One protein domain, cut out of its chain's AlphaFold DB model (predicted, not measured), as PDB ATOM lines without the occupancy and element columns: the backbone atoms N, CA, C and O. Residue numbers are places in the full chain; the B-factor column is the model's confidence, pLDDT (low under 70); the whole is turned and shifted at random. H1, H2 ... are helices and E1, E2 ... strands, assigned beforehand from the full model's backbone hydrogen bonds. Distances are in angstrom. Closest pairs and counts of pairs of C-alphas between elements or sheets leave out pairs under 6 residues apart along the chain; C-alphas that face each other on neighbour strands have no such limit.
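This is residues 4 to 79 of the 83 residues of the protein "Transport and Golgi organization protein 2" of Cyberlindnera fabianii (UniProt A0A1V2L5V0). A narrow ribbon of three strands, E1, E2 and E3, lies along one half of a long, loose shape, and loops make the other half; the lone short helix H1 sits off to the side, away from the ribbon. The long link from H1 to the sheet runs out to a far loop about Thr 27 and folds back on itself, while residues 10 to 15 stick out free. The printed part has 76 residues with one named helix and three named strands, in the order H1, E1, E2, E3; the sheet runs E1, E2, E3, antiparallel throughout. The class is mixed, helices and strands, though under half of the residues are in named elements. The whole is loose, with a radius of gyration of the C-alphas of 16.0 A, and elongated, spanning 50 by 29 by 21 A.

E2, residues 52 to 59, is the longest strand, 23.0 A from first to last C-alpha. E1, residues 41 to 47, measures 19.6 A and begins at C-alpha 41 at (26.287, 40.208, 47.156). E3, residues 72 to 78, measures 20.3 A and ends at C-alpha 78 at (19.382, 56.189, 62.807). H1, residues 4 to 12, measures 12.3 A and begins at C-alpha 4 at (17.055, 18.957, 39.993).

The strands form a meander, each the antiparallel neighbour of the one before, with E2 the inner strand and E1 and E3 the edge strands. E1 and E2 form a hairpin with a tight link of 4 residues, and their directions stand at 171 degrees. The C-alphas of Thr 41 and Asn 59 face each other at 4.4 A, and N 44 and O 56 are within hydrogen-bond range at 2.8 A. E2 and E3 form a hairpin too, at 164 degrees; the C-alphas of Arg 58 and Thr 72 face each other at 4.3 A, and N 55 and O 75 are within hydrogen-bond range at 2.8 A. Residues 21 to 22 pair with residues 36 to 37, antiparallel, in a stretch too short to be named. H1 is not on the sheet, with 0 pairs of C-alphas within 10 A, and is apart from E2 and E3. In H1 every O i to N i+4 pair is within hydrogen-bond range.

The two C-alphas farthest apart in the domain, those of Thr 27 and Asn 50, are 50.3 A apart. The printed part has no cut. The link from H1 to E1, with 28 residues, and the link from E2 to E3, with 12 residues, are long. The mean pLDDT of the printed part is 74.7, and 38 residues are under 70, among them residues 4 to 13 and 24 to 34.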
ATOM      1  N   ASP A   4      16.384  18.067  39.037       60.28
ATOM      2  CA  ASP A   4      17.055  18.957  39.993       60.28
ATOM      3  C   ASP A   4      16.740  20.441  39.766       60.28
ATOM      4  O   ASP A   4      16.715  21.215  40.717       60.28
ATOM      5  N   PHE A   5      16.503  20.885  38.526       63.56
ATOM      6  CA  PHE A   5      16.369  22.321  38.246       63.56
ATOM      7  C   PHE A   5      15.024  22.893  38.713       63.56
ATOM      8  O   PHE A   5      15.004  23.911  39.395       63.56
ATOM      9  N   GLU A   6      13.916  22.223  38.388       68.38
ATOM     10  CA  GLU A   6      12.560  22.613  38.812       68.38
ATOM     11  C   GLU A   6      12.424  22.585  40.341       68.38
ATOM     12  O   GLU A   6      11.949  23.543  40.954       68.38
ATOM     13  N   ALA A   7      12.928  21.523  40.983       64.19
ATOM     14  CA  ALA A   7      12.934  21.412  42.438       64.19
ATOM     15  C   ALA A   7      13.780  22.517  43.093       64.19
ATOM     16  O   ALA A   7      13.344  23.142  44.062       64.19
ATOM     17  N   ASN A   8      14.966  22.809  42.547       62.03
ATOM     18  CA  ASN A   8      15.805  23.900  43.040       62.03
ATOM     19  C   ASN A   8      15.162  25.271  42.817       62.03
ATOM     20  O   ASN A   8      15.267  26.122  43.696       62.03
ATOM     21  N   PHE A   9      14.453  25.476  41.706       67.62
ATOM     22  CA  PHE A   9      13.748  26.724  41.423       67.62
ATOM     23  C   PHE A   9      12.657  27.013  42.461       67.62
ATOM     24  O   PHE A   9      12.626  28.102  43.025       67.62
ATOM     25  N   HIS A  10      11.830  26.028  42.817       69.19
ATOM     26  CA  HIS A  10      10.835  26.199  43.886       69.19
ATOM     27  C   HIS A  10      11.451  26.360  45.280       69.19
ATOM     28  O   HIS A  10      10.860  26.986  46.160       69.19
ATOM     29  N   ASN A  11      12.648  25.817  45.501       63.97
ATOM     30  CA  ASN A  11      13.366  26.019  46.754       63.97
ATOM     31  C   ASN A  11      13.927  27.438  46.887       63.97
ATOM     32  O   ASN A  11      14.068  27.886  48.025       63.97
ATOM     33  N   ILE A  12      14.175  28.159  45.781       64.56
ATOM     34  CA  ILE A  12      14.620  29.566  45.797       64.56
ATOM     35  C   ILE A  12      13.621  30.448  46.559       64.56
ATOM     36  O   ILE A  12      14.033  31.298  47.337       64.56
ATOM     37  N   GLU A  13      12.314  30.207  46.423       65.38
ATOM     38  CA  GLU A  13      11.279  30.981  47.132       65.38
ATOM     39  C   GLU A  13      11.348  30.832  48.661       65.38
ATOM     40  O   GLU A  13      10.858  31.682  49.403       65.38
ATOM     41  N   LYS A  14      11.949  29.743  49.148       70.75
ATOM     42  CA  LYS A  14      12.034  29.406  50.577       70.75
ATOM     43  C   LYS A  14      13.378  29.770  51.195       70.75
ATOM     44  O   LYS A  14      13.613  29.468  52.363       70.75
ATOM     45  N   THR A  15      14.267  30.389  50.428       64.44
ATOM     46  CA  THR A  15      15.621  30.712  50.863       64.44
ATOM     47  C   THR A  15      15.965  32.150  50.507       64.44
ATOM     48  O   THR A  15      15.648  32.652  49.438       64.44
ATOM     49  N   ILE A  16      16.677  32.818  51.408       63.72
ATOM     50  CA  ILE A  16      17.323  34.104  51.111       63.72
ATOM     51  C   ILE A  16      18.594  33.919  50.266       63.72
ATOM     52  O   ILE A  16      19.212  34.889  49.831       63.72
ATOM     53  N   PHE A  17      19.008  32.666  50.057       66.06
ATOM     54  CA  PHE A  17      20.206  32.292  49.327       66.06
ATOM     55  C   PHE A  17      19.871  31.768  47.934       66.06
ATOM     56  O   PHE A  17      19.430  30.633  47.772       66.06
ATOM     57  N   VAL A  18      20.141  32.589  46.921       65.62
ATOM     58  CA  VAL A  18      20.146  32.155  45.524       65.62
ATOM     59  C   VAL A  18      21.514  31.529  45.235       65.62
ATOM     60  O   VAL A  18      22.521  32.232  45.344       65.62
ATOM     61  N   PRO A  19      21.594  30.229  44.895       65.69
ATOM     62  CA  PRO A  19      22.865  29.611  44.546       65.69
ATOM     63  C   PRO A  19      23.425  30.209  43.244       65.69
ATOM     64  O   PRO A  19      22.649  30.661  42.400       65.69
ATOM     65  N   PRO A  20      24.754  30.167  43.035       68.12
ATOM     66  CA  PRO A  20      25.374  30.541  41.767       68.12
ATOM     67  C   PRO A  20      24.696  29.848  40.574       68.12
ATOM     68  O   PRO A  20      24.718  28.620  40.466       68.12
ATOM     69  N   LEU A  21      24.106  30.618  39.655       69.50
ATOM     70  CA  LEU A  21      23.449  30.068  38.465       69.50
ATOM     71  C   LEU A  21      24.390  30.134  37.260       69.50
ATOM     72  O   LEU A  21      24.850  31.212  36.891       69.50
ATOM     73  N   LEU A  22      24.656  28.992  36.621       69.44
ATOM     74  CA  LEU A  22      25.455  28.936  35.393       69.44
ATOM     75  C   LEU A  22      24.762  29.700  34.259       69.44
ATOM     76  O   LEU A  22      23.633  29.380  33.876       69.44
ATOM     77  N   VAL A  23      25.453  30.680  33.677       71.00
ATOM     78  CA  VAL A  23      24.927  31.434  32.535       71.00
ATOM     79  C   VAL A  23      25.091  30.600  31.262       71.00
ATOM     80  O   VAL A  23      26.207  30.300  30.840       71.00
ATOM     81  N   ARG A  24      23.965  30.233  30.627       62.62
ATOM     82  CA  ARG A  24      23.916  29.371  29.425       62.62
ATOM     83  C   ARG A  24      24.787  29.851  28.253       62.62
ATOM     84  O   ARG A  24      25.237  29.022  27.474       62.62
ATOM     85  N   ASP A  25      25.024  31.157  28.140       60.81
ATOM     86  CA  ASP A  25      25.710  31.803  27.010       60.81
ATOM     87  C   ASP A  25      27.117  32.349  27.358       60.81
ATOM     88  O   ASP A  25      27.639  33.195  26.629       60.81
ATOM     89  N   TYR A  26      27.775  31.868  28.428       56.66
ATOM     90  CA  TYR A  26      29.150  32.292  28.787       56.66
ATOM     91  C   TYR A  26      30.144  32.179  27.610       56.66
ATOM     92  O   TYR A  26      31.074  32.973  27.471       56.66
ATOM     93  N   THR A  27      29.914  31.241  26.688       56.59
ATOM     94  CA  THR A  27      30.748  31.027  25.497       56.59
ATOM     95  C   THR A  27      30.610  32.104  24.413       56.59
ATOM     96  O   THR A  27      31.354  32.054  23.437       56.59
ATOM     97  N   ARG A  28      29.704  33.090  24.540       58.50
ATOM     98  CA  ARG A  28      29.524  34.166  23.539       58.50
ATOM     99  C   ARG A  28      30.564  35.291  23.613       58.50
ATOM    100  O   ARG A  28      30.401  36.310  22.948       58.50
ATOM    101  N   GLY A  29      31.636  35.114  24.388       56.38
ATOM    102  CA  GLY A  29      32.800  36.001  24.344       56.38
ATOM    103  C   GLY A  29      32.540  37.410  24.872       56.38
ATOM    104  O   GLY A  29      33.229  38.335  24.460       56.38
ATOM    105  N   ASN A  30      31.557  37.589  25.762       60.72
ATOM    106  CA  ASN A  30      31.391  38.843  26.490       60.72
ATOM    107  C   ASN A  30      32.284  38.809  27.746       60.72
ATOM    108  O   ASN A  30      31.899  38.172  28.725       60.72
ATOM    109  N   PRO A  31      33.448  39.486  27.757       58.06
ATOM    110  CA  PRO A  31      34.384  39.451  28.883       58.06
ATOM    111  C   PRO A  31      33.829  40.100  30.161       58.06
ATOM    112  O   PRO A  31      34.428  39.962  31.221       58.06
ATOM    113  N   LEU A  32      32.698  40.810  30.073       57.53
ATOM    114  CA  LEU A  32      32.025  41.430  31.217       57.53
ATOM    115  C   LEU A  32      30.969  40.512  31.855       57.53
ATOM    116  O   LEU A  32      30.477  40.814  32.942       57.53
ATOM    117  N   ALA A  33      30.601  39.407  31.199       60.72
ATOM    118  CA  ALA A  33      29.649  38.440  31.729       60.72
ATOM    119  C   ALA A  33      30.397  37.334  32.491       60.72
ATOM    120  O   ALA A  33      31.074  36.506  31.885       60.72
ATOM    121  N   GLY A  34      30.268  37.323  33.821       65.06
ATOM    122  CA  GLY A  34      30.772  36.225  34.652       65.06
ATOM    123  C   GLY A  34      30.082  34.896  34.326       65.06
ATOM    124  O   GLY A  34      28.941  34.866  33.856       65.06
ATOM    125  N   LYS A  35      30.778  33.791  34.583       70.75
ATOM    126  CA  LYS A  35      30.301  32.411  34.448       70.75
ATOM    127  C   LYS A  35      29.058  32.144  35.301       70.75
ATOM    128  O   LYS A  35      28.202  31.357  34.883       70.75
ATOM    129  N   TYR A  36      28.950  32.797  36.459       69.62
ATOM    130  CA  TYR A  36      27.824  32.640  37.375       69.62
ATOM    131  C   TYR A  36      27.022  33.939  37.565       69.62
ATOM    132  O   TYR A  36      27.569  35.025  37.762       69.62
ATOM    133  N   TYR A  37      25.693  33.823  37.541       66.88
ATOM    134  CA  TYR A  37      24.754  34.875  37.926       66.88
ATOM    135  C   TYR A  37      24.426  34.783  39.423       66.88
ATOM    136  O   TYR A  37      24.335  33.686  39.975       66.88
ATOM    137  N   GLY A  38      24.214  35.937  40.067       61.22
ATOM    138  CA  GLY A  38      23.725  36.015  41.451       61.22
ATOM    139  C   GLY A  38      24.777  35.804  42.545       61.22
ATOM    140  O   GLY A  38      24.421  35.687  43.709       61.22
ATOM    141  N   THR A  39      26.067  35.776  42.205       62.47
ATOM    142  CA  THR A  39      27.150  35.418  43.141       62.47
ATOM    143  C   THR A  39      27.757  36.575  43.913       62.47
ATOM    144  O   THR A  39      28.620  36.342  44.747       62.47
ATOM    145  N   ARG A  40      27.376  37.825  43.634       67.88
ATOM    146  CA  ARG A  40      28.178  38.960  44.104       67.88
ATOM    147  C   ARG A  40      27.884  39.338  45.547       67.88
ATOM    148  O   ARG A  40      28.796  39.353  46.369       67.88
ATOM    149  N   THR A  41      26.619  39.576  45.878       75.81
ATOM    150  CA  THR A  41      26.287  40.208  47.156       75.81
ATOM    151  C   THR A  41      24.894  39.816  47.635       75.81
ATOM    152  O   THR A  41      23.952  39.756  46.846       75.81
ATOM    153  N   GLN A  42      24.760  39.575  48.938       79.62
ATOM    154  CA  GLN A  42      23.488  39.484  49.649       79.62
ATOM    155  C   GLN A  42      23.332  40.673  50.581       79.62
ATOM    156  O   GLN A  42      24.243  40.975  51.350       79.62
ATOM    157  N   THR A  43      22.157  41.292  50.563       85.94
ATOM    158  CA  THR A  43      21.858  42.453  51.398       85.94
ATOM    159  C   THR A  43      20.621  42.185  52.244       85.94
ATOM    160  O   THR A  43      19.581  41.780  51.726       85.94
ATOM    161  N   VAL A  44      20.725  42.440  53.546       87.12
ATOM    162  CA  VAL A  44      19.607  42.443  54.492       87.12
ATOM    163  C   VAL A  44      19.473  43.847  55.060       87.12
ATOM    164  O   VAL A  44      20.426  44.399  55.606       87.12
ATOM    165  N   ILE A  45      18.275  44.415  54.946       90.50
ATOM    166  CA  ILE A  45      17.937  45.728  55.492       90.50
ATOM    167  C   ILE A  45      16.855  45.520  56.545       90.50
ATOM    168  O   ILE A  45      15.755  45.068  56.233       90.50
ATOM    169  N   LEU A  46      17.180  45.828  57.795       91.81
ATOM    170  CA  LEU A  46      16.278  45.725  58.936       91.81
ATOM    171  C   LEU A  46      15.979  47.132  59.433       91.81
ATOM    172  O   LEU A  46      16.901  47.861  59.780       91.81
ATOM    173  N   LEU A  47      14.702  47.503  59.480       92.94
ATOM    174  CA  LEU A  47      14.245  48.756  60.070       92.94
ATOM    175  C   LEU A  47      13.354  48.436  61.265       92.94
ATOM    176  O   LEU A  47      12.336  47.755  61.116       92.94
ATOM    177  N   ASP A  48      13.732  48.919  62.441       92.62
ATOM    178  CA  ASP A  48      12.907  48.789  63.635       92.62
ATOM    179  C   ASP A  48      11.835  49.894  63.714       92.62
ATOM    180  O   ASP A  48      11.859  50.902  63.002       92.62
ATOM    181  N   LYS A  49      10.875  49.724  64.629       90.94
ATOM    182  CA  LYS A  49       9.785  50.693  64.836       90.94
ATOM    183  C   LYS A  49      10.250  52.059  65.362       90.94
ATOM    184  O   LYS A  49       9.469  53.004  65.350       90.94
ATOM    185  N   ASN A  50      11.468  52.146  65.887       91.50
ATOM    186  CA  ASN A  50      12.045  53.364  66.443       91.50
ATOM    187  C   ASN A  50      12.890  54.115  65.402       91.50
ATOM    188  O   ASN A  50      13.485  55.136  65.748       91.50
ATOM    189  N   GLY A  51      12.985  53.622  64.163       91.31
ATOM    190  CA  GLY A  51      13.794  54.219  63.101       91.31
ATOM    191  C   GLY A  51      15.276  53.833  63.146       91.31
ATOM    192  O   GLY A  51      16.104  54.556  62.592       91.31
ATOM    193  N   GLU A  52      15.641  52.753  63.838       94.94
ATOM    194  CA  GLU A  52      16.979  52.152  63.754       94.94
ATOM    195  C   GLU A  52      17.056  51.245  62.532       94.94
ATOM    196  O   GLU A  52      16.294  50.286  62.402       94.94
ATOM    197  N   LEU A  53      17.971  51.574  61.625       94.81
ATOM    198  CA  LEU A  53      18.240  50.818  60.417       94.81
ATOM    199  C   LEU A  53      19.551  50.047  60.590       94.81
ATOM    200  O   LEU A  53      20.613  50.644  60.769       94.81
ATOM    201  N   THR A  54      19.479  48.726  60.471       95.19
ATOM    202  CA  THR A  54      20.642  47.848  60.348       95.19
ATOM    203  C   THR A  54      20.732  47.362  58.907       95.19
ATOM    204  O   THR A  54      19.850  46.656  58.412       95.19
ATOM    205  N   TYR A  55      21.817  47.724  58.235       92.81
ATOM    206  CA  TYR A  55      22.179  47.238  56.912       92.81
ATOM    207  C   TYR A  55      23.285  46.196  57.061       92.81
ATOM    208  O   TYR A  55      24.333  46.465  57.652       92.81
ATOM    209  N   ILE A  56      23.058  44.998  56.533       91.56
ATOM    210  CA  ILE A  56      24.045  43.920  56.500       91.56
ATOM    211  C   ILE A  56      24.265  43.548  55.045       91.56
ATOM    212  O   ILE A  56      23.316  43.241  54.327       91.56
ATOM    213  N   GLU A  57      25.520  43.529  54.634       89.62
ATOM    214  CA  GLU A  57      25.930  43.104  53.307       89.62
ATOM    215  C   GLU A  57      26.933  41.970  53.430       89.62
ATOM    216  O   GLU A  57      27.904  42.069  54.176       89.62
ATOM    217  N   ARG A  58      26.707  40.886  52.698       85.25
ATOM    218  CA  ARG A  58      27.635  39.768  52.601       85.25
ATOM    219  C   ARG A  58      28.023  39.571  51.149       85.25
ATOM    220  O   ARG A  58      27.183  39.201  50.331       85.25
ATOM    221  N   ASN A  59      29.295  39.775  50.846       80.38
ATOM    222  CA  ASN A  59      29.853  39.383  49.560       80.38
ATOM    223  C   ASN A  59      29.930  37.865  49.543       80.38
ATOM    224  O   ASN A  59      30.567  37.286  50.418       80.38
ATOM    225  N   LEU A  60      29.240  37.225  48.602       70.75
ATOM    226  CA  LEU A  60      29.338  35.774  48.455       70.75
ATOM    227  C   LEU A  60      30.597  35.428  47.660       70.75
ATOM    228  O   LEU A  60      31.352  34.573  48.103       70.75
ATOM    229  N   HIS A  61      30.845  36.146  46.559       69.19
ATOM    230  CA  HIS A  61      32.028  36.023  45.711       69.19
ATOM    231  C   HIS A  61      32.327  37.367  45.021       69.19
ATOM    232  O   HIS A  61      31.431  37.998  44.456       69.19
ATOM    233  N   THR A  62      33.580  37.817  45.000       63.34
ATOM    234  CA  THR A  62      33.991  39.037  44.272       63.34
ATOM    235  C   THR A  62      34.128  38.807  42.764       63.34
ATOM    236  O   THR A  62      34.136  39.758  41.977       63.34
ATOM    237  N   SER A  63      34.187  37.541  42.336       67.00
ATOM    238  CA  SER A  63      34.311  37.115  40.940       67.00
ATOM    239  C   SER A  63      33.662  35.736  40.706       67.00
ATOM    240  O   SER A  63      32.791  35.320  41.466       67.00
ATOM    241  N   ASP A  64      34.057  35.024  39.644       66.81
ATOM    242  CA  ASP A  64      33.686  33.614  39.433       66.81
ATOM    243  C   ASP A  64      34.495  32.635  40.307       66.81
ATOM    244  O   ASP A  64      34.333  31.416  40.184       66.81
ATOM    245  N   ASP A  65      35.375  33.151  41.170       70.94
ATOM    246  CA  ASP A  65      36.078  32.362  42.173       70.94
ATOM    247  C   ASP A  65      35.140  31.977  43.328       70.94
ATOM    248  O   ASP A  65      34.820  32.773  44.211       70.94
ATOM    249  N   LEU A  66      34.705  30.716  43.314       71.00
ATOM    250  CA  LEU A  66      33.836  30.149  44.344       71.00
ATOM    251  C   LEU A  66      34.574  29.784  45.643       71.00
ATOM    252  O   LEU A  66      33.933  29.313  46.581       71.00
ATOM    253  N   THR A  67      35.898  29.953  45.694       74.62
ATOM    254  CA  THR A  67      36.733  29.598  46.852       74.62
ATOM    255  C   THR A  67      37.024  30.773  47.778       74.62
ATOM    256  O   THR A  67      37.620  30.586  48.835       74.62
ATOM    257  N   GLU A  68      36.595  31.978  47.400       74.31
ATOM    258  CA  GLU A  68      36.739  33.158  48.239       74.31
ATOM    259  C   GLU A  68      35.888  33.046  49.509       74.31
ATOM    260  O   GLU A  68      34.714  32.674  49.467       74.31
ATOM    261  N   GLU A  69      36.486  33.407  50.644       80.19
ATOM    262  CA  GLU A  69      35.775  33.486  51.914       80.19
ATOM    263  C   GLU A  69      34.835  34.705  51.926       80.19
ATOM    264  O   GLU A  69      35.291  35.841  51.755       80.19
ATOM    265  N   PRO A  70      33.526  34.515  52.172       80.94
ATOM    266  CA  PRO A  70      32.564  35.607  52.173       80.94
ATOM    267  C   PRO A  70      32.886  36.687  53.210       80.94
ATOM    268  O   PRO A  70      32.932  36.422  54.415       80.94
ATOM    269  N   MET A  71      32.997  37.939  52.772       84.94
ATOM    270  CA  MET A  71      33.139  39.084  53.675       84.94
ATOM    271  C   MET A  71      31.772  39.650  54.057       84.94
ATOM    272  O   MET A  71      30.937  39.899  53.190       84.94
ATOM    273  N   THR A  72      31.547  39.884  55.353       89.81
ATOM    274  CA  THR A  72      30.317  40.514  55.862       89.81
ATOM    275  C   THR A  72      30.614  41.908  56.400       89.81
ATOM    276  O   THR A  72      31.500  42.080  57.235       89.81
ATOM    277  N   GLN A  73      29.844  42.889  55.949       90.81
ATOM    278  CA  GLN A  73      29.852  44.266  56.419       90.81
ATOM    279  C   GLN A  73      28.521  44.569  57.107       90.81
ATOM    280  O   GLN A  73      27.463  44.103  56.682       90.81
ATOM    281  N   ARG A  74      28.571  45.352  58.185       94.44
ATOM    282  CA  ARG A  74      27.397  45.771  58.949       94.44
ATOM    283  C   ARG A  74      27.475  47.265  59.213       94.44
ATOM    284  O   ARG A  74      28.509  47.755  59.661       94.44
ATOM    285  N   PHE A  75      26.365  47.948  58.985       94.38
ATOM    286  CA  PHE A  75      26.206  49.369  59.243       94.38
ATOM    287  C   PHE A  75      24.919  49.579  60.030       94.38
ATOM    288  O   PHE A  75      23.859  49.090  59.642       94.38
ATOM    289  N   ASP A  76      25.018  50.307  61.135       94.38
ATOM    290  CA  ASP A  76      23.879  50.687  61.961       94.38
ATOM    291  C   ASP A  76      23.719  52.208  61.877       94.38
ATOM    292  O   ASP A  76      24.676  52.960  62.078       94.38
ATOM    293  N   MET A  77      22.519  52.669  61.536       93.69
ATOM    294  CA  MET A  77      22.223  54.088  61.358       93.69
ATOM    295  C   MET A  77      20.827  54.434  61.869       93.69
ATOM    296  O   MET A  77      19.894  53.637  61.797       93.69
ATOM    297  N   LYS A  78      20.677  55.652  62.390       92.38
ATOM    298  CA  LYS A  78      19.382  56.189  62.807       92.38
ATOM    299  C   LYS A  78      18.801  57.002  61.664       92.38
ATOM    300  O   LYS A  78      19.461  57.927  61.195       92.38
ATOM    301  N   ILE A  79      17.586  56.682  61.231       86.44
ATOM    302  CA  ILE A  79      16.881  57.526  60.266       86.44
ATOM    303  C   ILE A  79      16.471  58.811  61.002       86.44
ATOM    304  O   ILE A  79      15.718  58.726  61.978       86.44
TER     305      ILE A  79